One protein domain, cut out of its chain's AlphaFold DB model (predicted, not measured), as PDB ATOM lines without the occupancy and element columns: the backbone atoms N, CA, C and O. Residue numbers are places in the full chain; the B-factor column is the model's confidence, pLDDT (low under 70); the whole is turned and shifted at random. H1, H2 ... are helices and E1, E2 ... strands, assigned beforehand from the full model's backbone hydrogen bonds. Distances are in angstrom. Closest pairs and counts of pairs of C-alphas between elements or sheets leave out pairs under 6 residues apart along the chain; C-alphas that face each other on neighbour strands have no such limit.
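AT A GLANCE: This is residues 119 to 265 of the 1101 residues of the protein "Leucine-rich repeat domain protein" of Pseudomonas savastanoi pv. savastanoi (UniProt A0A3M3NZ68). A small three-stranded sheet, E2, E1 and E3, forms a wall with H2 and H3 packed over one face and the other face bare. Beyond these two helices H5 crosses over both, with H4 at its side and residues 135 to 142 of the long H1 packed on it, while H6 turns back to pack on H2 and on residues 127 to 134 of H1. The 147 printed residues hold six named helices and three named strands, in the order H1 H2 E1 E2 E3 H3 H4 H5 H6; the sheet, E2 E1 E3, is mixed, and the class is mostly helix. The whole is compact, with a radius of gyration of the C-alphas of 15.5 A and spans of 50 by 37 by 28 A.

HOW THE PARTS SIT: E1, residues 171 to 176, is the inner strand. E2, residues 182 to 186, forms an antiparallel hairpin with it, N 175 and O 184 being 2.9 A apart. E3, residues 194 to 199, is parallel to E1, with N 174 and O 196 at 2.9 A. H2, residues 155 to 162, is on the sheet over E2 and E1, at a height of 9.3 A. H3, residues 205 to 215, is on the same face over E3, at a height of 7.9 A. H5, residues 232 to 249, is the hub, touching four helices. It touches H2 about perpendicular at 82 degrees, the closest C-alphas being those of Leu 161 and Leu 243, 6.6 A apart. It touches H3 at a steep tilt of 63 degrees, closest at Gly 210 and Val 236, C-alphas 6.4 A apart. H4, residues 218 to 225, touches H5 at Thr 225 and Gly 238, C-alphas 4.8 A apart. H1, residues 119 to 142, touches H5 with residues 135 to 142 alone, closest at Ile 138 and Ala 244, C-alphas 5.0 A apart. H6, residues 251 to 262, touches H1 at Glu 131 and Leu 255, C-alphas 6.4 A apart, and H2 at Pro 156 and Leu 254, C-alphas 6.2 A apart. Every O i to N i+4 pair is within hydrogen-bond range in H1, H2, H4, H5 and H6; in H3, 5 of 7 are.

IN THESE COORDINATES: H1 runs 34.5 A from C-alpha 119 at (187.748, 268.820, 236.743). H2 spans 10.7 A, E1 16.2 A, E2 11.2 A, E3 16.6 A, H3 15.9 A and H4 10.4 A. H5 spans 25.9 A, and H6 16.4 A, ending at C-alpha 262 at (188.826, 264.592, 250.798).

THE WHOLE: The C-alphas farthest apart, of Ala 119 and Ala 230, are 51.8 A apart. The printed part has no cut. The long link is H1 to H2, residues 143 to 154. The mean pLDDT of the printed part is 78.9, and 20 residues are under 70, among them 144 to 147, 199 to 203 and 226 to 230.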
ATOM      1  N   ALA A 119     187.791 269.757 235.628       78.50
ATOM      2  CA  ALA A 119     187.748 268.820 236.743       78.50
ATOM      3  C   ALA A 119     188.888 267.797 236.720       78.50
ATOM      4  O   ALA A 119     189.504 267.574 237.753       78.50
ATOM      5  N   LEU A 120     189.252 267.241 235.558       80.00
ATOM      6  CA  LEU A 120     190.381 266.299 235.455       80.00
ATOM      7  C   LEU A 120     191.729 266.940 235.829       80.00
ATOM      8  O   LEU A 120     192.582 266.279 236.418       80.00
ATOM      9  N   LEU A 121     191.922 268.222 235.500       84.06
ATOM     10  CA  LEU A 121     193.127 268.959 235.884       84.06
ATOM     11  C   LEU A 121     193.098 269.313 237.372       84.06
ATOM     12  O   LEU A 121     194.108 269.163 238.055       84.06
ATOM     13  N   ARG A 122     191.934 269.726 237.887       84.75
ATOM     14  CA  ARG A 122     191.725 269.993 239.315       84.75
ATOM     15  C   ARG A 122     191.981 268.747 240.164       84.75
ATOM     16  O   ARG A 122     192.656 268.839 241.180       84.75
ATOM     17  N   ASP A 123     191.498 267.599 239.706       88.94
ATOM     18  CA  ASP A 123     191.692 266.288 240.316       88.94
ATOM     19  C   ASP A 123     193.176 265.896 240.408       88.94
ATOM     20  O   ASP A 123     193.663 265.529 241.480       88.94
ATOM     21  N   ALA A 124     193.915 266.032 239.302       89.12
ATOM     22  CA  ALA A 124     195.342 265.731 239.265       89.12
ATOM     23  C   ALA A 124     196.166 266.691 240.142       89.12
ATOM     24  O   ALA A 124     197.083 266.251 240.837       89.12
ATOM     25  N   ILE A 125     195.819 267.986 240.162       90.12
ATOM     26  CA  ILE A 125     196.442 268.976 241.056       90.12
ATOM     27  C   ILE A 125     196.173 268.619 242.522       90.12
ATOM     28  O   ILE A 125     197.114 268.591 243.311       90.12
ATOM     29  N   GLN A 126     194.926 268.291 242.878       89.69
ATOM     30  CA  GLN A 126     194.552 267.915 244.244       89.69
ATOM     31  C   GLN A 126     195.325 266.679 244.715       89.69
ATOM     32  O   GLN A 126     195.831 266.648 245.834       89.69
ATOM     33  N   ARG A 127     195.464 265.657 243.866       90.12
ATOM     34  CA  ARG A 127     196.250 264.466 244.222       90.12
ATOM     35  C   ARG A 127     197.732 264.753 244.362       90.12
ATOM     36  O   ARG A 127     198.345 264.216 245.277       90.12
ATOM     37  N   MET A 128     198.289 265.609 243.507       90.25
ATOM     38  CA  MET A 128     199.676 266.053 243.648       90.25
ATOM     39  C   MET A 128     199.887 266.822 244.956       90.25
ATOM     40  O   MET A 128     200.888 266.622 245.636       90.25
ATOM     41  N   GLU A 129     198.930 267.666 245.341       89.06
ATOM     42  CA  GLU A 129     198.964 268.407 246.602       89.06
ATOM     43  C   GLU A 129     198.954 267.464 247.814       89.06
ATOM     44  O   GLU A 129     199.784 267.614 248.712       89.06
ATOM     45  N   ILE A 130     198.092 266.442 247.805       88.81
ATOM     46  CA  ILE A 130     198.059 265.431 248.869       88.81
ATOM     47  C   ILE A 130     199.359 264.609 248.880       88.81
ATOM     48  O   ILE A 130     199.925 264.403 249.949       88.81
ATOM     49  N   GLU A 131     199.875 264.178 247.722       89.06
ATOM     50  CA  GLU A 131     201.137 263.419 247.622       89.06
ATOM     51  C   GLU A 131     202.319 264.228 248.187       89.06
ATOM     52  O   GLU A 131     203.104 263.704 248.979       89.06
ATOM     53  N   ARG A 132     202.400 265.529 247.875       88.00
ATOM     54  CA  ARG A 132     203.390 266.447 248.461       88.00
ATOM     55  C   ARG A 132     203.217 266.606 249.969       88.00
ATOM     56  O   ARG A 132     204.208 266.585 250.694       88.00
ATOM     57  N   GLY A 133     201.981 266.773 250.439       87.38
ATOM     58  CA  GLY A 133     201.674 266.884 251.866       87.38
ATOM     59  C   GLY A 133     202.087 265.632 252.640       87.38
ATOM     60  O   GLY A 133     202.725 265.736 253.685       87.38
ATOM     61  N   LEU A 134     201.806 264.449 252.089       89.31
ATOM     62  CA  LEU A 134     202.233 263.170 252.652       89.31
ATOM     63  C   LEU A 134     203.755 263.039 252.677       89.31
ATOM     64  O   LEU A 134     204.303 262.675 253.714       89.31
ATOM     65  N   GLN A 135     204.450 263.384 251.588       88.88
ATOM     66  CA  GLN A 135     205.913 263.333 251.560       88.88
ATOM     67  C   GLN A 135     206.533 264.293 252.586       88.88
ATOM     68  O   GLN A 135     207.429 263.889 253.320       88.88
ATOM     69  N   ALA A 136     205.999 265.511 252.726       87.19
ATOM     70  CA  ALA A 136     206.440 266.451 253.756       87.19
ATOM     71  C   ALA A 136     206.227 265.902 255.180       87.19
ATOM     72  O   ALA A 136     207.086 266.084 256.042       87.19
ATOM     73  N   CYS A 137     205.123 265.186 255.427       87.50
ATOM     74  CA  CYS A 137     204.886 264.512 256.707       87.50
ATOM     75  C   CYS A 137     205.896 263.381 256.953       87.50
ATOM     76  O   CYS A 137     206.420 263.267 258.057       87.50
ATOM     77  N   ILE A 138     206.208 262.566 255.939       87.75
ATOM     78  CA  ILE A 138     207.226 261.505 256.035       87.75
ATOM     79  C   ILE A 138     208.602 262.099 256.343       87.75
ATOM     80  O   ILE A 138     209.308 261.597 257.219       87.75
ATOM     81  N   ASP A 139     208.975 263.178 255.659       87.94
ATOM     82  CA  ASP A 139     210.254 263.850 255.870       87.94
ATOM     83  C   ASP A 139     210.325 264.451 257.287       87.94
ATOM     84  O   ASP A 139     211.334 264.295 257.978       87.94
ATOM     85  N   ALA A 140     209.226 265.041 257.771       86.25
ATOM     86  CA  ALA A 140     209.107 265.541 259.141       86.25
ATOM     87  C   ALA A 140     209.157 264.422 260.200       86.25
ATOM     88  O   ALA A 140     209.729 264.623 261.270       86.25
ATOM     89  N   LEU A 141     208.617 263.232 259.917       85.50
ATOM     90  CA  LEU A 141     208.744 262.058 260.792       85.50
ATOM     91  C   LEU A 141     210.187 261.526 260.845       85.50
ATOM     92  O   LEU A 141     210.607 260.991 261.872       85.50
ATOM     93  N   LYS A 142     210.955 261.660 259.757       85.38
ATOM     94  CA  LYS A 142     212.367 261.239 259.696       85.38
ATOM     95  C   LYS A 142     213.319 262.236 260.354       85.38
ATOM     96  O   LYS A 142     214.395 261.823 260.798       85.38
ATOM     97  N   ALA A 143     212.938 263.512 260.422       84.12
ATOM     98  CA  ALA A 143     213.723 264.563 261.058       84.12
ATOM     99  C   ALA A 143     214.010 264.241 262.536       84.12
ATOM    100  O   ALA A 143     213.170 263.684 263.238       84.12
ATOM    101  N   GLU A 144     215.206 264.586 263.020       68.00
ATOM    102  CA  GLU A 144     215.646 264.279 264.395       68.00
ATOM    103  C   GLU A 144     215.028 265.194 265.466       68.00
ATOM    104  O   GLU A 144     215.204 264.963 266.662       68.00
ATOM    105  N   GLU A 145     214.291 266.226 265.056       65.88
ATOM    106  CA  GLU A 145     213.636 267.165 265.962       65.88
ATOM    107  C   GLU A 145     212.303 266.609 266.489       65.88
ATOM    108  O   GLU A 145     211.477 266.081 265.745       65.88
ATOM    109  N   SER A 146     212.030 266.809 267.784       63.41
ATOM    110  CA  SER A 146     210.760 266.421 268.425       63.41
ATOM    111  C   SER A 146     209.578 267.338 268.050       63.41
ATOM    112  O   SER A 146     208.622 267.467 268.817       63.41
ATOM    113  N   SER A 147     209.638 267.987 266.887       69.88
ATOM    114  CA  SER A 147     208.605 268.894 266.400       69.88
ATOM    115  C   SER A 147     207.289 268.138 266.145       69.88
ATOM    116  O   SER A 147     207.322 266.964 265.741       69.88
ATOM    117  N   PRO A 148     206.130 268.772 266.412       74.94
ATOM    118  CA  PRO A 148     204.828 268.208 266.075       74.94
ATOM    119  C   PRO A 148     204.724 268.025 264.557       74.94
ATOM    120  O   PRO A 148     205.229 268.850 263.793       74.94
ATOM    121  N   VAL A 149     204.086 266.938 264.124       80.88
ATOM    122  CA  VAL A 149     203.917 266.602 262.705       80.88
ATOM    123  C   VAL A 149     202.436 266.750 262.378       80.88
ATOM    124  O   VAL A 149     201.663 265.825 262.653       80.88
ATOM    125  N   PRO A 150     202.027 267.911 261.838       79.31
ATOM    126  CA  PRO A 150     200.626 268.177 261.598       79.31
ATOM    127  C   PRO A 150     200.098 267.339 260.432       79.31
ATOM    128  O   PRO A 150     200.715 267.289 259.368       79.31
ATOM    129  N   VAL A 151     198.933 266.723 260.609       78.31
ATOM    130  CA  VAL A 151     198.203 265.994 259.567       78.31
ATOM    131  C   VAL A 151     196.727 266.353 259.580       78.31
ATOM    132  O   VAL A 151     196.140 266.635 260.618       78.31
ATOM    133  N   THR A 152     196.107 266.306 258.404       72.94
ATOM    134  CA  THR A 152     194.670 266.568 258.247       72.94
ATOM    135  C   THR A 152     193.796 265.415 258.742       72.94
ATOM    136  O   THR A 152     192.693 265.655 259.217       72.94
ATOM    137  N   HIS A 153     194.274 264.175 258.603       78.50
ATOM    138  CA  HIS A 153     193.569 262.942 258.964       78.50
ATOM    139  C   HIS A 153     194.574 261.937 259.529       78.50
ATOM    140  O   HIS A 153     195.575 261.641 258.871       78.50
ATOM    141  N   ILE A 154     194.323 261.417 260.730       80.88
ATOM    142  CA  ILE A 154     195.193 260.431 261.396       80.88
ATOM    143  C   ILE A 154     194.809 258.995 261.041       80.88
ATOM    144  O   ILE A 154     195.658 258.105 261.053       80.88
ATOM    145  N   GLU A 155     193.553 258.763 260.677       83.62
ATOM    146  CA  GLU A 155     192.979 257.445 260.430       83.62
ATOM    147  C   GLU A 155     193.783 256.628 259.397       83.62
ATOM    148  O   GLU A 155     194.141 255.489 259.710       83.62
ATOM    149  N   PRO A 156     194.190 257.186 258.235       86.44
ATOM    150  CA  PRO A 156     194.978 256.441 257.244       86.44
ATOM    151  C   PRO A 156     196.369 256.032 257.758       86.44
ATOM    152  O   PRO A 156     196.865 254.946 257.459       86.44
ATOM    153  N   TRP A 157     196.994 256.870 258.591       85.56
ATOM    154  CA  TRP A 157     198.297 256.576 259.194       85.56
ATOM    155  C   TRP A 157     198.206 255.470 260.246       85.56
ATOM    156  O   TRP A 157     199.087 254.616 260.335       85.56
ATOM    157  N   MET A 158     197.125 255.456 261.028       85.94
ATOM    158  CA  MET A 158     196.872 254.409 262.019       85.94
ATOM    159  C   MET A 158     196.547 253.074 261.353       85.94
ATOM    160  O   MET A 158     197.080 252.039 261.755       85.94
ATOM    161  N   LYS A 159     195.746 253.085 260.284       84.44
ATOM    162  CA  LYS A 159     195.469 251.887 259.490       84.44
ATOM    163  C   LYS A 159     196.739 251.302 258.874       84.44
ATOM    164  O   LYS A 159     196.930 250.085 258.909       84.44
ATOM    165  N   LEU A 160     197.623 252.156 258.357       85.00
ATOM    166  CA  LEU A 160     198.920 251.743 257.830       85.00
ATOM    167  C   LEU A 160     199.780 251.061 258.904       85.00
ATOM    168  O   LEU A 160     200.363 250.009 258.646       85.00
ATOM    169  N   LEU A 161     199.824 251.624 260.114       83.56
ATOM    170  CA  LEU A 161     200.552 251.037 261.238       83.56
ATOM    171  C   LEU A 161     200.018 249.641 261.595       83.56
ATOM    172  O   LEU A 161     200.801 248.705 261.753       83.56
ATOM    173  N   VAL A 162     198.694 249.486 261.684       83.12
ATOM    174  CA  VAL A 162     198.046 248.206 262.034       83.12
ATOM    175  C   VAL A 162     198.212 247.155 260.935       83.12
ATOM    176  O   VAL A 162     198.283 245.964 261.229       83.12
ATOM    177  N   SER A 163     198.297 247.593 259.678       80.31
ATOM    178  CA  SER A 163     198.520 246.719 258.520       80.31
ATOM    179  C   SER A 163     199.986 246.301 258.363       80.31
ATOM    180  O   SER A 163     200.300 245.497 257.491       80.31
ATOM    181  N   SER A 164     200.890 246.838 259.187       80.81
ATOM    182  CA  SER A 164     202.316 246.539 259.100       80.81
ATOM    183  C   SER A 164     202.658 245.149 259.665       80.81
ATOM    184  O   SER A 164     202.041 244.703 260.637       80.81
ATOM    185  N   PRO A 165     203.671 244.454 259.114       73.62
ATOM    186  CA  PRO A 165     204.001 243.079 259.500       73.62
ATOM    187  C   PRO A 165     204.479 242.943 260.953       73.62
ATOM    188  O   PRO A 165     204.346 241.871 261.544       73.62
ATOM    189  N   HIS A 166     205.004 244.019 261.546       77.19
ATOM    190  CA  HIS A 166     205.472 244.032 262.934       77.19
ATOM    191  C   HIS A 166     204.367 244.360 263.954       77.19
ATOM    192  O   HIS A 166     204.619 244.320 265.159       77.19
ATOM    193  N   TRP A 167     203.137 244.660 263.510       80.56
ATOM    194  CA  TRP A 167     201.999 244.856 264.407       80.56
ATOM    195  C   TRP A 167     201.364 243.519 264.809       80.56
ATOM    196  O   TRP A 167     201.047 242.667 263.976       80.56
ATOM    197  N   HIS A 168     201.131 243.317 266.107       79.44
ATOM    198  CA  HIS A 168     200.598 242.050 266.602       79.44
ATOM    199  C   HIS A 168     199.108 241.883 266.243       79.44
ATOM    200  O   HIS A 168     198.262 242.673 266.665       79.44
ATOM    201  N   LYS A 169     198.751 240.811 265.519       76.94
ATOM    202  CA  LYS A 169     197.374 240.567 265.022       76.94
ATOM    203  C   LYS A 169     196.301 240.466 266.117       76.94
ATOM    204  O   LYS A 169     195.130 240.691 265.836       76.94
ATOM    205  N   SER A 170     196.677 240.132 267.355       75.25
ATOM    206  CA  SER A 170     195.744 240.065 268.496       75.25
ATOM    207  C   SER A 170     195.543 241.403 269.225       75.25
ATOM    208  O   SER A 170     194.853 241.446 270.248       75.25
ATOM    209  N   ARG A 171     196.154 242.491 268.736       81.25
ATOM    210  CA  ARG A 171     196.052 243.826 269.327       81.25
ATOM    211  C   ARG A 171     195.162 244.728 268.476       81.25
ATOM    212  O   ARG A 171     195.489 245.029 267.325       81.25
ATOM    213  N   GLY A 172     194.051 245.155 269.070       81.62
ATOM    214  CA  GLY A 172     193.108 246.093 268.471       81.62
ATOM    215  C   GLY A 172     193.543 247.543 268.668       81.62
ATOM    216  O   GLY A 172     194.096 247.888 269.716       81.62
ATOM    217  N   LEU A 173     193.276 248.388 267.675       83.06
ATOM    218  CA  LEU A 173     193.496 249.831 267.740       83.06
ATOM    219  C   LEU A 173     192.160 250.566 267.613       83.06
ATOM    220  O   LEU A 173     191.442 250.363 266.637       83.06
ATOM    221  N   LEU A 174     191.849 251.412 268.595       82.44
ATOM    222  CA  LEU A 174     190.648 252.246 268.640       82.44
ATOM    223  C   LEU A 174     191.027 253.719 268.450       82.44
ATOM    224  O   LEU A 174     191.873 254.233 269.183       82.44
ATOM    225  N   VAL A 175     190.383 254.409 267.510       80.38
ATOM    226  CA  VAL A 175     190.511 255.865 267.342       80.38
ATOM    227  C   VAL A 175     189.219 256.512 267.816       80.38
ATOM    228  O   VAL A 175     188.144 256.246 267.274       80.38
ATOM    229  N   LEU A 176     189.322 257.327 268.864       81.38
ATOM    230  CA  LEU A 176     188.194 257.960 269.542       81.38
ATOM    231  C   LEU A 176     188.264 259.484 269.383       81.38
ATOM    232  O   LEU A 176     189.344 260.077 269.463       81.38
ATOM    233  N   ASP A 177     187.112 260.126 269.199       75.69
ATOM    234  CA  ASP A 177     187.004 261.584 269.224       75.69
ATOM    235  C   ASP A 177     187.201 262.151 270.648       75.69
ATOM    236  O   ASP A 177     187.421 261.420 271.618       75.69
ATOM    237  N   ALA A 178     187.151 263.481 270.781       70.69
ATOM    238  CA  ALA A 178     187.300 264.156 272.074       70.69
ATOM    239  C   ALA A 178     186.159 263.848 273.070       70.69
ATOM    240  O   ALA A 178     186.361 263.982 274.276       70.69
ATOM    241  N   ASP A 179     185.000 263.414 272.572       73.12
ATOM    242  CA  ASP A 179     183.809 263.059 273.347       73.12
ATOM    243  C   ASP A 179     183.757 261.548 273.680       73.12
ATOM    244  O   ASP A 179     182.849 261.084 274.376       73.12
ATOM    245  N   GLY A 180     184.751 260.770 273.229       68.62
ATOM    246  CA  GLY A 180     184.841 259.322 273.415       68.62
ATOM    247  C   GLY A 180     184.030 258.497 272.407       68.62
ATOM    248  O   GLY A 180     183.897 257.284 272.585       68.62
ATOM    249  N   THR A 181     183.495 259.113 271.351       76.62
ATOM    250  CA  THR A 181     182.833 258.421 270.240       76.62
ATOM    251  C   THR A 181     183.874 257.758 269.346       76.62
ATOM    252  O   THR A 181     184.905 258.338 269.016       76.62
ATOM    253  N   MET A 182     183.602 256.528 268.921       78.94
ATOM    254  CA  MET A 182     184.490 255.788 268.029       78.94
ATOM    255  C   MET A 182     184.447 256.364 266.609       78.94
ATOM    256  O   MET A 182     183.390 256.357 265.979       78.94
ATOM    257  N   ILE A 183     185.598 256.832 266.121       76.00
ATOM    258  CA  ILE A 183     185.792 257.303 264.743       76.00
ATOM    259  C   ILE A 183     186.079 256.105 263.832       76.00
ATOM    260  O   ILE A 183     185.406 255.931 262.818       76.00
ATOM    261  N   ASP A 184     187.046 255.264 264.213       78.44
ATOM    262  CA  ASP A 184     187.394 254.034 263.492       78.44
ATOM    263  C   ASP A 184     188.059 253.006 264.429       78.44
ATOM    264  O   ASP A 184     188.493 253.334 265.541       78.44
ATOM    265  N   ALA A 185     188.111 251.745 263.999       82.69
ATOM    266  CA  ALA A 185     188.660 250.643 264.775       82.69
ATOM    267  C   ALA A 185     189.215 249.516 263.890       82.69
ATOM    268  O   ALA A 185     188.535 249.015 262.994       82.69
ATOM    269  N   TRP A 186     190.420 249.037 264.207       82.81
ATOM    270  CA  TRP A 186     191.087 247.955 263.469       82.81
ATOM    271  C   TRP A 186     191.492 246.800 264.391       82.81
ATOM    272  O   TRP A 186     191.815 247.008 265.560       82.81
ATOM    273  N   ASN A 187     191.471 245.569 263.866       78.69
ATOM    274  CA  ASN A 187     191.723 244.316 264.603       78.69
ATOM    275  C   ASN A 187     190.817 244.094 265.837       78.69
ATOM    276  O   ASN A 187     191.212 243.440 266.803       78.69
ATOM    277  N   VAL A 188     189.583 244.609 265.806       72.56
ATOM    278  CA  VAL A 188     188.593 244.432 266.881       72.56
ATOM    279  C   VAL A 188     187.698 243.226 266.576       72.56
ATOM    280  O   VAL A 188     187.009 243.193 265.560       72.56
ATOM    281  N   GLY A 189     187.714 242.209 267.443       69.44
ATOM    282  CA  GLY A 189     186.947 240.971 267.252       69.44
ATOM    283  C   GLY A 189     187.305 239.867 268.255       69.44
ATOM    284  O   GLY A 189     188.022 240.107 269.221       69.44
ATOM    285  N   ALA A 190     186.834 238.635 268.019       54.88
ATOM    286  CA  ALA A 190     186.979 237.498 268.949       54.88
ATOM    287  C   ALA A 190     188.436 237.074 269.248       54.88
ATOM    288  O   ALA A 190     188.682 236.364 270.221       54.88
ATOM    289  N   HIS A 191     189.392 237.504 268.422       58.72
ATOM    290  CA  HIS A 191     190.823 237.219 268.567       58.72
ATOM    291  C   HIS A 191     191.613 238.366 269.227       58.72
ATOM    292  O   HIS A 191     192.833 238.267 269.356       58.72
ATOM    293  N   MET A 192     190.938 239.447 269.637       72.69
ATOM    294  CA  MET A 192     191.558 240.587 270.310       72.69
ATOM    295  C   MET A 192     191.843 240.249 271.779       72.69
ATOM    296  O   MET A 192     190.925 239.973 272.549       72.69
ATOM    297  N   THR A 193     193.113 240.299 272.178       63.75
ATOM    298  CA  THR A 193     193.554 240.074 273.566       63.75
ATOM    299  C   THR A 193     193.937 241.366 274.282       63.75
ATOM    300  O   THR A 193     193.834 241.435 275.502       63.75
ATOM    301  N   PHE A 194     194.356 242.390 273.534       66.88
ATOM    302  CA  PHE A 194     194.762 243.695 274.059       66.88
ATOM    303  C   PHE A 194     194.220 244.813 273.161       66.88
ATOM    304  O   PHE A 194     194.082 244.620 271.954       66.88
ATOM    305  N   SER A 195     193.930 245.983 273.735       75.81
ATOM    306  CA  SER A 195     193.469 247.162 272.992       75.81
ATOM    307  C   SER A 195     194.325 248.380 273.318       75.81
ATOM    308  O   SER A 195     194.570 248.662 274.491       75.81
ATOM    309  N   SER A 196     194.715 249.121 272.289       75.44
ATOM    310  CA  SER A 196     195.328 250.447 272.398       75.44
ATOM    311  C   SER A 196     194.353 251.489 271.849       75.44
ATOM    312  O   SER A 196     193.620 251.204 270.902       75.44
ATOM    313  N   SER A 197     194.323 252.684 272.437       76.50
ATOM    314  CA  SER A 197     193.422 253.762 272.014       76.50
ATOM    315  C   SER A 197     194.164 255.073 271.805       76.50
ATOM    316  O   SER A 197     194.981 255.448 272.644       76.50
ATOM    317  N   VAL A 198     193.817 255.783 270.735       74.38
ATOM    318  CA  VAL A 198     194.184 257.186 270.505       74.38
ATOM    319  C   VAL A 198     192.936 258.027 270.754       74.38
ATOM    320  O   VAL A 198     191.871 257.707 270.223       74.38
ATOM    321  N   VAL A 199     193.047 259.055 271.598       66.00
ATOM    322  CA  VAL A 199     191.915 259.876 272.054       66.00
ATOM    323  C   VAL A 199     192.138 261.341 271.696       66.00
ATOM    324  O   VAL A 199     193.139 261.945 272.099       66.00
ATOM    325  N   GLY A 200     191.148 261.921 271.015       58.44
ATOM    326  CA  GLY A 200     191.058 263.345 270.700       58.44
ATOM    327  C   GLY A 200     191.364 263.679 269.239       58.44
ATOM    328  O   GLY A 200     191.977 262.889 268.521       58.44
ATOM    329  N   VAL A 201     190.943 264.883 268.820       53.56
ATOM    330  CA  VAL A 201     191.203 265.485 267.496       53.56
ATOM    331  C   VAL A 201     192.694 265.791 267.382       53.56
ATOM    332  O   VAL A 201     193.159 266.912 267.575       53.56
ATOM    333  N   THR A 202     193.473 264.745 267.180       55.91
ATOM    334  CA  THR A 202     194.911 264.829 267.022       55.91
ATOM    335  C   THR A 202     195.135 265.233 265.568       55.91
ATOM    336  O   THR A 202     195.158 264.413 264.669       55.91
ATOM    337  N   GLU A 203     195.259 266.531 265.302       67.62
ATOM    338  CA  GLU A 203     195.855 267.003 264.042       67.62
ATOM    339  C   GLU A 203     197.386 266.819 264.067       67.62
ATOM    340  O   GLU A 203     198.072 267.327 263.196       67.62
ATOM    341  N   ASP A 204     197.944 266.118 265.065       80.06
ATOM    342  CA  ASP A 204     199.378 265.882 265.250       80.06
ATOM    343  C   ASP A 204     199.681 264.392 265.465       80.06
ATOM    344  O   ASP A 204     199.308 263.788 266.480       80.06
ATOM    345  N   LEU A 205     200.432 263.810 264.527       79.69
ATOM    346  CA  LEU A 205     200.904 262.425 264.598       79.69
ATOM    347  C   LEU A 205     201.814 262.177 265.803       79.69
ATOM    348  O   LEU A 205     201.791 261.090 266.373       79.69
ATOM    349  N   THR A 206     202.618 263.160 266.215       81.50
ATOM    350  CA  THR A 206     203.574 262.987 267.321       81.50
ATOM    351  C   THR A 206     202.847 262.713 268.632       81.50
ATOM    352  O   THR A 206     203.238 261.823 269.389       81.50
ATOM    353  N   GLN A 207     201.755 263.438 268.875       81.00
ATOM    354  CA  GLN A 207     200.912 263.243 270.047       81.00
ATOM    355  C   GLN A 207     200.184 261.893 270.007       81.00
ATOM    356  O   GLN A 207     200.170 261.186 271.016       81.00
ATOM    357  N   ALA A 208     199.635 261.506 268.851       80.38
ATOM    358  CA  ALA A 208     198.954 260.221 268.684       80.38
ATOM    359  C   ALA A 208     199.898 259.028 268.923       80.38
ATOM    360  O   ALA A 208     199.553 258.096 269.651       80.38
ATOM    361  N   LEU A 209     201.124 259.084 268.390       79.75
ATOM    362  CA  LEU A 209     202.152 258.072 268.647       79.75
ATOM    363  C   LEU A 209     202.566 258.031 270.125       79.75
ATOM    364  O   LEU A 209     202.776 256.953 270.681       79.75
ATOM    365  N   GLY A 210     202.633 259.190 270.786       79.75
ATOM    366  CA  GLY A 210     202.876 259.283 272.225       79.75
ATOM    367  C   GLY A 210     201.805 258.575 273.062       79.75
ATOM    368  O   GLY A 210     202.151 257.828 273.973       79.75
ATOM    369  N   GLN A 211     200.523 258.755 272.725       80.06
ATOM    370  CA  GLN A 211     199.408 258.061 273.388       80.06
ATOM    371  C   GLN A 211     199.449 256.545 273.148       80.06
ATOM    372  O   GLN A 211     199.212 255.764 274.070       80.06
ATOM    373  N   LEU A 212     199.809 256.109 271.935       79.44
ATOM    374  CA  LEU A 212     199.950 254.685 271.613       79.44
ATOM    375  C   LEU A 212     201.020 253.988 272.453       79.44
ATOM    376  O   LEU A 212     200.802 252.858 272.895       79.44
ATOM    377  N   LEU A 213     202.146 254.661 272.705       77.19
ATOM    378  CA  LEU A 213     203.228 254.126 273.533       77.19
ATOM    379  C   LEU A 213     202.786 253.839 274.972       77.19
ATOM    380  O   LEU A 213     203.313 252.914 275.582       77.19
ATOM    381  N   GLU A 214     201.809 254.571 275.517       78.38
ATOM    382  CA  GLU A 214     201.301 254.318 276.874       78.38
ATOM    383  C   GLU A 214     200.535 252.991 276.980       78.38
ATOM    384  O   GLU A 214     200.451 252.413 278.063       78.38
ATOM    385  N   GLY A 215     200.011 252.485 275.860       71.38
ATOM    386  CA  GLY A 215     199.290 251.214 275.792       71.38
ATOM    387  C   GLY A 215     200.134 250.007 275.362       71.38
ATOM    388  O   GLY A 215     199.622 248.886 275.423       71.38
ATOM    389  N   LEU A 216     201.374 250.195 274.897       78.94
ATOM    390  CA  LEU A 216     202.243 249.130 274.366       78.94
ATOM    391  C   LEU A 216     203.201 248.581 275.436       78.94
ATOM    392  O   LEU A 216     203.679 249.305 276.306       78.94
ATOM    393  N   THR A 217     203.500 247.282 275.374       77.81
ATOM    394  CA  THR A 217     204.505 246.661 276.252       77.81
ATOM    395  C   THR A 217     205.932 246.974 275.769       77.81
ATOM    396  O   THR A 217     206.136 247.183 274.572       77.81
ATOM    397  N   PRO A 218     206.952 246.971 276.652       72.62
ATOM    398  CA  PRO A 218     208.340 247.249 276.259       72.62
ATOM    399  C   PRO A 218     208.883 246.327 275.154       72.62
ATOM    400  O   PRO A 218     209.651 246.777 274.304       72.62
ATOM    401  N   ASP A 219     208.453 245.062 275.134       72.94
ATOM    402  CA  ASP A 219     208.841 244.089 274.108       72.94
ATOM    403  C   ASP A 219     208.202 244.410 272.747       72.94
ATOM    404  O   ASP A 219     208.874 244.332 271.720       72.94
ATOM    405  N   GLU A 220     206.934 244.842 272.727       75.12
ATOM    406  CA  GLU A 220     206.251 245.285 271.502       75.12
ATOM    407  C   GLU A 220     206.870 246.571 270.943       75.12
ATOM    408  O   GLU A 220     207.050 246.686 269.732       75.12
ATOM    409  N   VAL A 221     207.241 247.520 271.812       75.50
ATOM    410  CA  VAL A 221     207.936 248.748 271.394       75.50
ATOM    411  C   VAL A 221     209.281 248.397 270.764       75.50
ATOM    412  O   VAL A 221     209.546 248.820 269.646       75.50
ATOM    413  N   SER A 222     210.086 247.554 271.419       76.31
ATOM    414  CA  SER A 222     211.369 247.087 270.878       76.31
ATOM    415  C   SER A 222     211.207 246.359 269.535       76.31
ATOM    416  O   SER A 222     212.022 246.542 268.632       76.31
ATOM    417  N   HIS A 223     210.134 245.576 269.368       78.38
ATOM    418  CA  HIS A 223     209.849 244.866 268.120       78.38
ATOM    419  C   HIS A 223     209.449 245.800 266.967       78.38
ATOM    420  O   HIS A 223     209.824 245.546 265.826       78.38
ATOM    421  N   LEU A 224     208.721 246.884 267.259       73.81
ATOM    422  CA  LEU A 224     208.279 247.872 266.269       73.81
ATOM    423  C   LEU A 224     209.365 248.904 265.927       73.81
ATOM    424  O   LEU A 224     209.482 249.310 264.777       73.81
ATOM    425  N   THR A 225     210.158 249.349 266.905       71.88
ATOM    426  CA  THR A 225     211.103 250.466 266.728       71.88
ATOM    427  C   THR A 225     212.565 250.041 266.638       71.88
ATOM    428  O   THR A 225     213.416 250.864 266.301       71.88
ATOM    429  N   GLY A 226     212.892 248.794 266.996       68.12
ATOM    430  CA  GLY A 226     214.269 248.305 267.098       68.12
ATOM    431  C   GLY A 226     215.102 248.981 268.198       68.12
ATOM    432  O   GLY A 226     216.308 248.748 268.282       68.12
ATOM    433  N   THR A 227     214.497 249.830 269.039       64.25
ATOM    434  CA  THR A 227     215.180 250.587 270.096       64.25
ATOM    435  C   THR A 227     214.816 250.056 271.483       64.25
ATOM    436  O   THR A 227     213.683 250.161 271.936       64.25
ATOM    437  N   SER A 228     215.809 249.537 272.211       57.19
ATOM    438  CA  SER A 228     215.659 249.012 273.582       57.19
ATOM    439  C   SER A 228     215.893 250.066 274.681       57.19
ATOM    440  O   SER A 228     216.172 249.725 275.830       57.19
ATOM    441  N   GLY A 229     215.873 251.357 274.329       57.91
ATOM    442  CA  GLY A 229     216.152 252.459 275.253       57.91
ATOM    443  C   GLY A 229     214.972 252.763 276.183       57.91
ATOM    444  O   GLY A 229     213.822 252.722 275.757       57.91
ATOM    445  N   ALA A 230     215.254 253.109 277.445       59.56
ATOM    446  CA  ALA A 230     214.245 253.445 278.462       59.56
ATOM    447  C   ALA A 230     213.664 254.872 278.340       59.56
ATOM    448  O   ALA A 230     212.761 255.237 279.092       59.56
ATOM    449  N   ASP A 231     214.197 255.693 277.433       74.75
ATOM    450  CA  ASP A 231     213.802 257.091 277.269       74.75
ATOM    451  C   ASP A 231     212.604 257.242 276.312       74.75
ATOM    452  O   ASP A 231     212.682 256.848 275.144       74.75
ATOM    453  N   LYS A 232     211.505 257.848 276.793       72.19
ATOM    454  CA  LYS A 232     210.257 258.044 276.026       72.19
ATOM    455  C   LYS A 232     210.497 258.814 274.722       72.19
ATOM    456  O   LYS A 232     209.914 258.467 273.700       72.19
ATOM    457  N   THR A 233     211.373 259.819 274.721       74.50
ATOM    458  CA  THR A 233     211.705 260.613 273.523       74.50
ATOM    459  C   THR A 233     212.373 259.773 272.438       74.50
ATOM    460  O   THR A 233     212.005 259.851 271.267       74.50
ATOM    461  N   SER A 234     213.301 258.899 272.830       76.62
ATOM    462  CA  SER A 234     213.982 257.980 271.912       76.62
ATOM    463  C   SER A 234     213.040 256.904 271.344       76.62
ATOM    464  O   SER A 234     213.175 256.507 270.186       76.62
ATOM    465  N   GLN A 235     212.060 256.450 272.136       76.69
ATOM    466  CA  GLN A 235     211.028 255.501 271.698       76.69
ATOM    467  C   GLN A 235     210.059 256.132 270.691       76.69
ATOM    468  O   GLN A 235     209.824 255.546 269.635       76.69
ATOM    469  N   VAL A 236     209.568 257.350 270.960       78.75
ATOM    470  CA  VAL A 236     208.740 258.118 270.009       78.75
ATOM    471  C   VAL A 236     209.486 258.313 268.691       78.75
ATOM    472  O   VAL A 236     208.909 258.092 267.631       78.75
ATOM    473  N   GLN A 237     210.774 258.658 268.736       82.06
ATOM    474  CA  GLN A 237     211.571 258.863 267.525       82.06
ATOM    475  C   GLN A 237     211.766 257.576 266.711       82.06
ATOM    476  O   GLN A 237     211.695 257.604 265.481       82.06
ATOM    477  N   GLY A 238     211.982 256.436 267.375       81.75
ATOM    478  CA  GLY A 238     212.017 255.133 266.707       81.75
ATOM    479  C   GLY A 238     210.684 254.797 266.032       81.75
ATOM    480  O   GLY A 238     210.666 254.328 264.897       81.75
ATOM    481  N   PHE A 239     209.570 255.128 266.687       82.12
ATOM    482  CA  PHE A 239     208.224 254.921 266.157       82.12
ATOM    483  C   PHE A 239     207.916 255.824 264.957       82.12
ATOM    484  O   PHE A 239     207.354 255.365 263.964       82.12
ATOM    485  N   LYS A 240     208.342 257.094 265.014       84.62
ATOM    486  CA  LYS A 240     208.252 258.031 263.886       84.62
ATOM    487  C   LYS A 240     209.010 257.507 262.666       84.62
ATOM    488  O   LYS A 240     208.444 257.487 261.577       84.62
ATOM    489  N   ARG A 241     210.250 257.031 262.845       85.69
ATOM    490  CA  ARG A 241     211.064 256.455 261.758       85.69
ATOM    491  C   ARG A 241     210.419 255.206 261.159       85.69
ATOM    492  O   ARG A 241     210.291 255.132 259.943       85.69
ATOM    493  N   TYR A 242     209.942 254.288 262.002       86.19
ATOM    494  CA  TYR A 242     209.239 253.089 261.544       86.19
ATOM    495  C   TYR A 242     207.994 253.434 260.715       86.19
ATOM    496  O   TYR A 242     207.843 252.962 259.589       86.19
ATOM    497  N   LEU A 243     207.134 254.323 261.228       86.69
ATOM    498  CA  LEU A 243     205.940 254.764 260.508       86.69
ATOM    499  C   LEU A 243     206.299 255.461 259.187       86.69
ATOM    500  O   LEU A 243     205.632 255.238 258.179       86.69
ATOM    501  N   ALA A 244     207.360 256.271 259.174       87.56
ATOM    502  CA  ALA A 244     207.843 256.938 257.971       87.56
ATOM    503  C   ALA A 244     208.331 255.944 256.907       87.56
ATOM    504  O   ALA A 244     208.079 256.148 255.721       87.56
ATOM    505  N   ASP A 245     208.996 254.861 257.309       85.25
ATOM    506  CA  ASP A 245     209.457 253.818 256.391       85.25
ATOM    507  C   ASP A 245     208.286 252.984 255.855       85.25
ATOM    508  O   ASP A 245     208.196 252.764 254.642       85.25
ATOM    509  N   CYS A 246     207.317 252.625 256.707       84.00
ATOM    510  CA  CYS A 246     206.069 251.998 256.264       84.00
ATOM    511  C   CYS A 246     205.297 252.885 255.275       84.00
ATOM    512  O   CYS A 246     204.799 252.383 254.265       84.00
ATOM    513  N   ALA A 247     205.215 254.192 255.547       85.75
ATOM    514  CA  ALA A 247     204.515 255.162 254.704       85.75
ATOM    515  C   ALA A 247     205.233 255.390 253.373       85.75
ATOM    516  O   ALA A 247     204.583 255.501 252.336       85.75
ATOM    517  N   GLN A 248     206.569 255.388 253.375       85.38
ATOM    518  CA  GLN A 248     207.349 255.487 252.146       85.38
ATOM    519  C   GLN A 248     207.120 254.270 251.239       85.38
ATOM    520  O   GLN A 248     207.062 254.425 250.018       85.38
ATOM    521  N   LEU A 249     206.974 253.078 251.828       78.69
ATOM    522  CA  LEU A 249     206.742 251.831 251.100       78.69
ATOM    523  C   LEU A 249     205.313 251.756 250.528       78.69
ATOM    524  O   LEU A 249     205.130 251.421 249.356       78.69
ATOM    525  N   HIS A 250     204.315 252.170 251.317       80.50
ATOM    526  CA  HIS A 250     202.884 252.099 250.989       80.50
ATOM    527  C   HIS A 250     202.259 253.462 250.638       80.50
ATOM    528  O   HIS A 250     201.079 253.706 250.904       80.50
ATOM    529  N   MET A 251     203.026 254.349 249.998       82.88
ATOM    530  CA  MET A 251     202.566 255.699 249.635       82.88
ATOM    531  C   MET A 251     201.303 255.689 248.756       82.88
ATOM    532  O   MET A 251     200.436 256.545 248.907       82.88
ATOM    533  N   GLY A 252     201.179 254.726 247.834       81.56
ATOM    534  CA  GLY A 252     200.020 254.612 246.940       81.56
ATOM    535  C   GLY A 252     198.692 254.424 247.691       81.56
ATOM    536  O   GLY A 252     197.837 255.304 247.597       81.56
ATOM    537  N   PRO A 253     198.532 253.331 248.463       83.19
ATOM    538  CA  PRO A 253     197.347 253.110 249.292       83.19
ATOM    539  C   PRO A 253     197.062 254.251 250.275       83.19
ATOM    540  O   PRO A 253     195.916 254.677 250.396       83.19
ATOM    541  N   LEU A 254     198.103 254.794 250.924       87.12
ATOM    542  CA  LEU A 254     197.960 255.911 251.863       87.12
ATOM    543  C   LEU A 254     197.372 257.156 251.178       87.12
ATOM    544  O   LEU A 254     196.455 257.786 251.705       87.12
ATOM    545  N   LEU A 255     197.858 257.488 249.977       88.00
ATOM    546  CA  LEU A 255     197.318 258.586 249.181       88.00
ATOM    547  C   LEU A 255     195.853 258.355 248.809       88.00
ATOM    548  O   LEU A 255     195.057 259.285 248.909       88.00
ATOM    549  N   ASP A 256     195.499 257.153 248.351       86.94
ATOM    550  CA  ASP A 256     194.138 256.860 247.901       86.94
ATOM    551  C   ASP A 256     193.125 256.956 249.050       86.94
ATOM    552  O   ASP A 256     192.025 257.472 248.847       86.94
ATOM    553  N   GLU A 257     193.510 256.570 250.269       87.00
ATOM    554  CA  GLU A 257     192.679 256.739 251.465       87.00
ATOM    555  C   GLU A 257     192.499 258.205 251.862       87.00
ATOM    556  O   GLU A 257     191.367 258.656 252.062       87.00
ATOM    557  N   VAL A 258     193.588 258.980 251.927       87.69
ATOM    558  CA  VAL A 258     193.509 260.416 252.248       87.69
ATOM    559  C   VAL A 258     192.703 261.160 251.184       87.69
ATOM    560  O   VAL A 258     191.871 262.009 251.509       87.69
ATOM    561  N   TYR A 259     192.895 260.820 249.913       88.38
ATOM    562  CA  TYR A 259     192.138 261.384 248.804       88.38
ATOM    563  C   TYR A 259     190.652 260.995 248.854       88.38
ATOM    564  O   TYR A 259     189.796 261.838 248.584       88.38
ATOM    565  N   ALA A 260     190.314 259.762 249.242       86.06
ATOM    566  CA  ALA A 260     188.925 259.344 249.421       86.06
ATOM    567  C   ALA A 260     188.232 260.119 250.550       86.06
ATOM    568  O   ALA A 260     187.065 260.470 250.407       86.06
ATOM    569  N   LEU A 261     188.940 260.435 251.643       84.25
ATOM    570  CA  LEU A 261     188.414 261.283 252.722       84.25
ATOM    571  C   LEU A 261     188.144 262.718 252.250       84.25
ATOM    572  O   LEU A 261     187.112 263.287 252.602       84.25
ATOM    573  N   HIS A 262     189.013 263.266 251.396       81.94
ATOM    574  CA  HIS A 262     188.826 264.592 250.798       81.94
ATOM    575  C   HIS A 262     187.661 264.660 249.794       81.94
ATOM    576  O   HIS A 262     187.147 265.749 249.564       81.94
ATOM    577  N   ASN A 263     187.237 263.530 249.211       82.38
ATOM    578  CA  ASN A 263     186.131 263.445 248.242       82.38
ATOM    579  C   ASN A 263     184.805 262.962 248.865       82.38
ATOM    580  O   ASN A 263     184.019 262.262 248.227       82.38
ATOM    581  N   ARG A 264     184.562 263.279 250.142       80.00
ATOM    582  CA  ARG A 264     183.297 262.981 250.835       80.00
ATOM    583  C   ARG A 264     182.414 264.223 250.917       80.00
ATOM    584  O   ARG A 264     182.102 264.693 252.013       80.00
ATOM    585  N   SER A 265     181.981 264.745 249.772       80.81
ATOM    586  CA  SER A 265     181.035 265.860 249.751       80.81
ATOM    587  C   SER A 265     179.740 265.540 250.512       80.81
ATOM    588  O   SER A 265     179.200 264.428 250.475       80.81
TER     589      SER A 265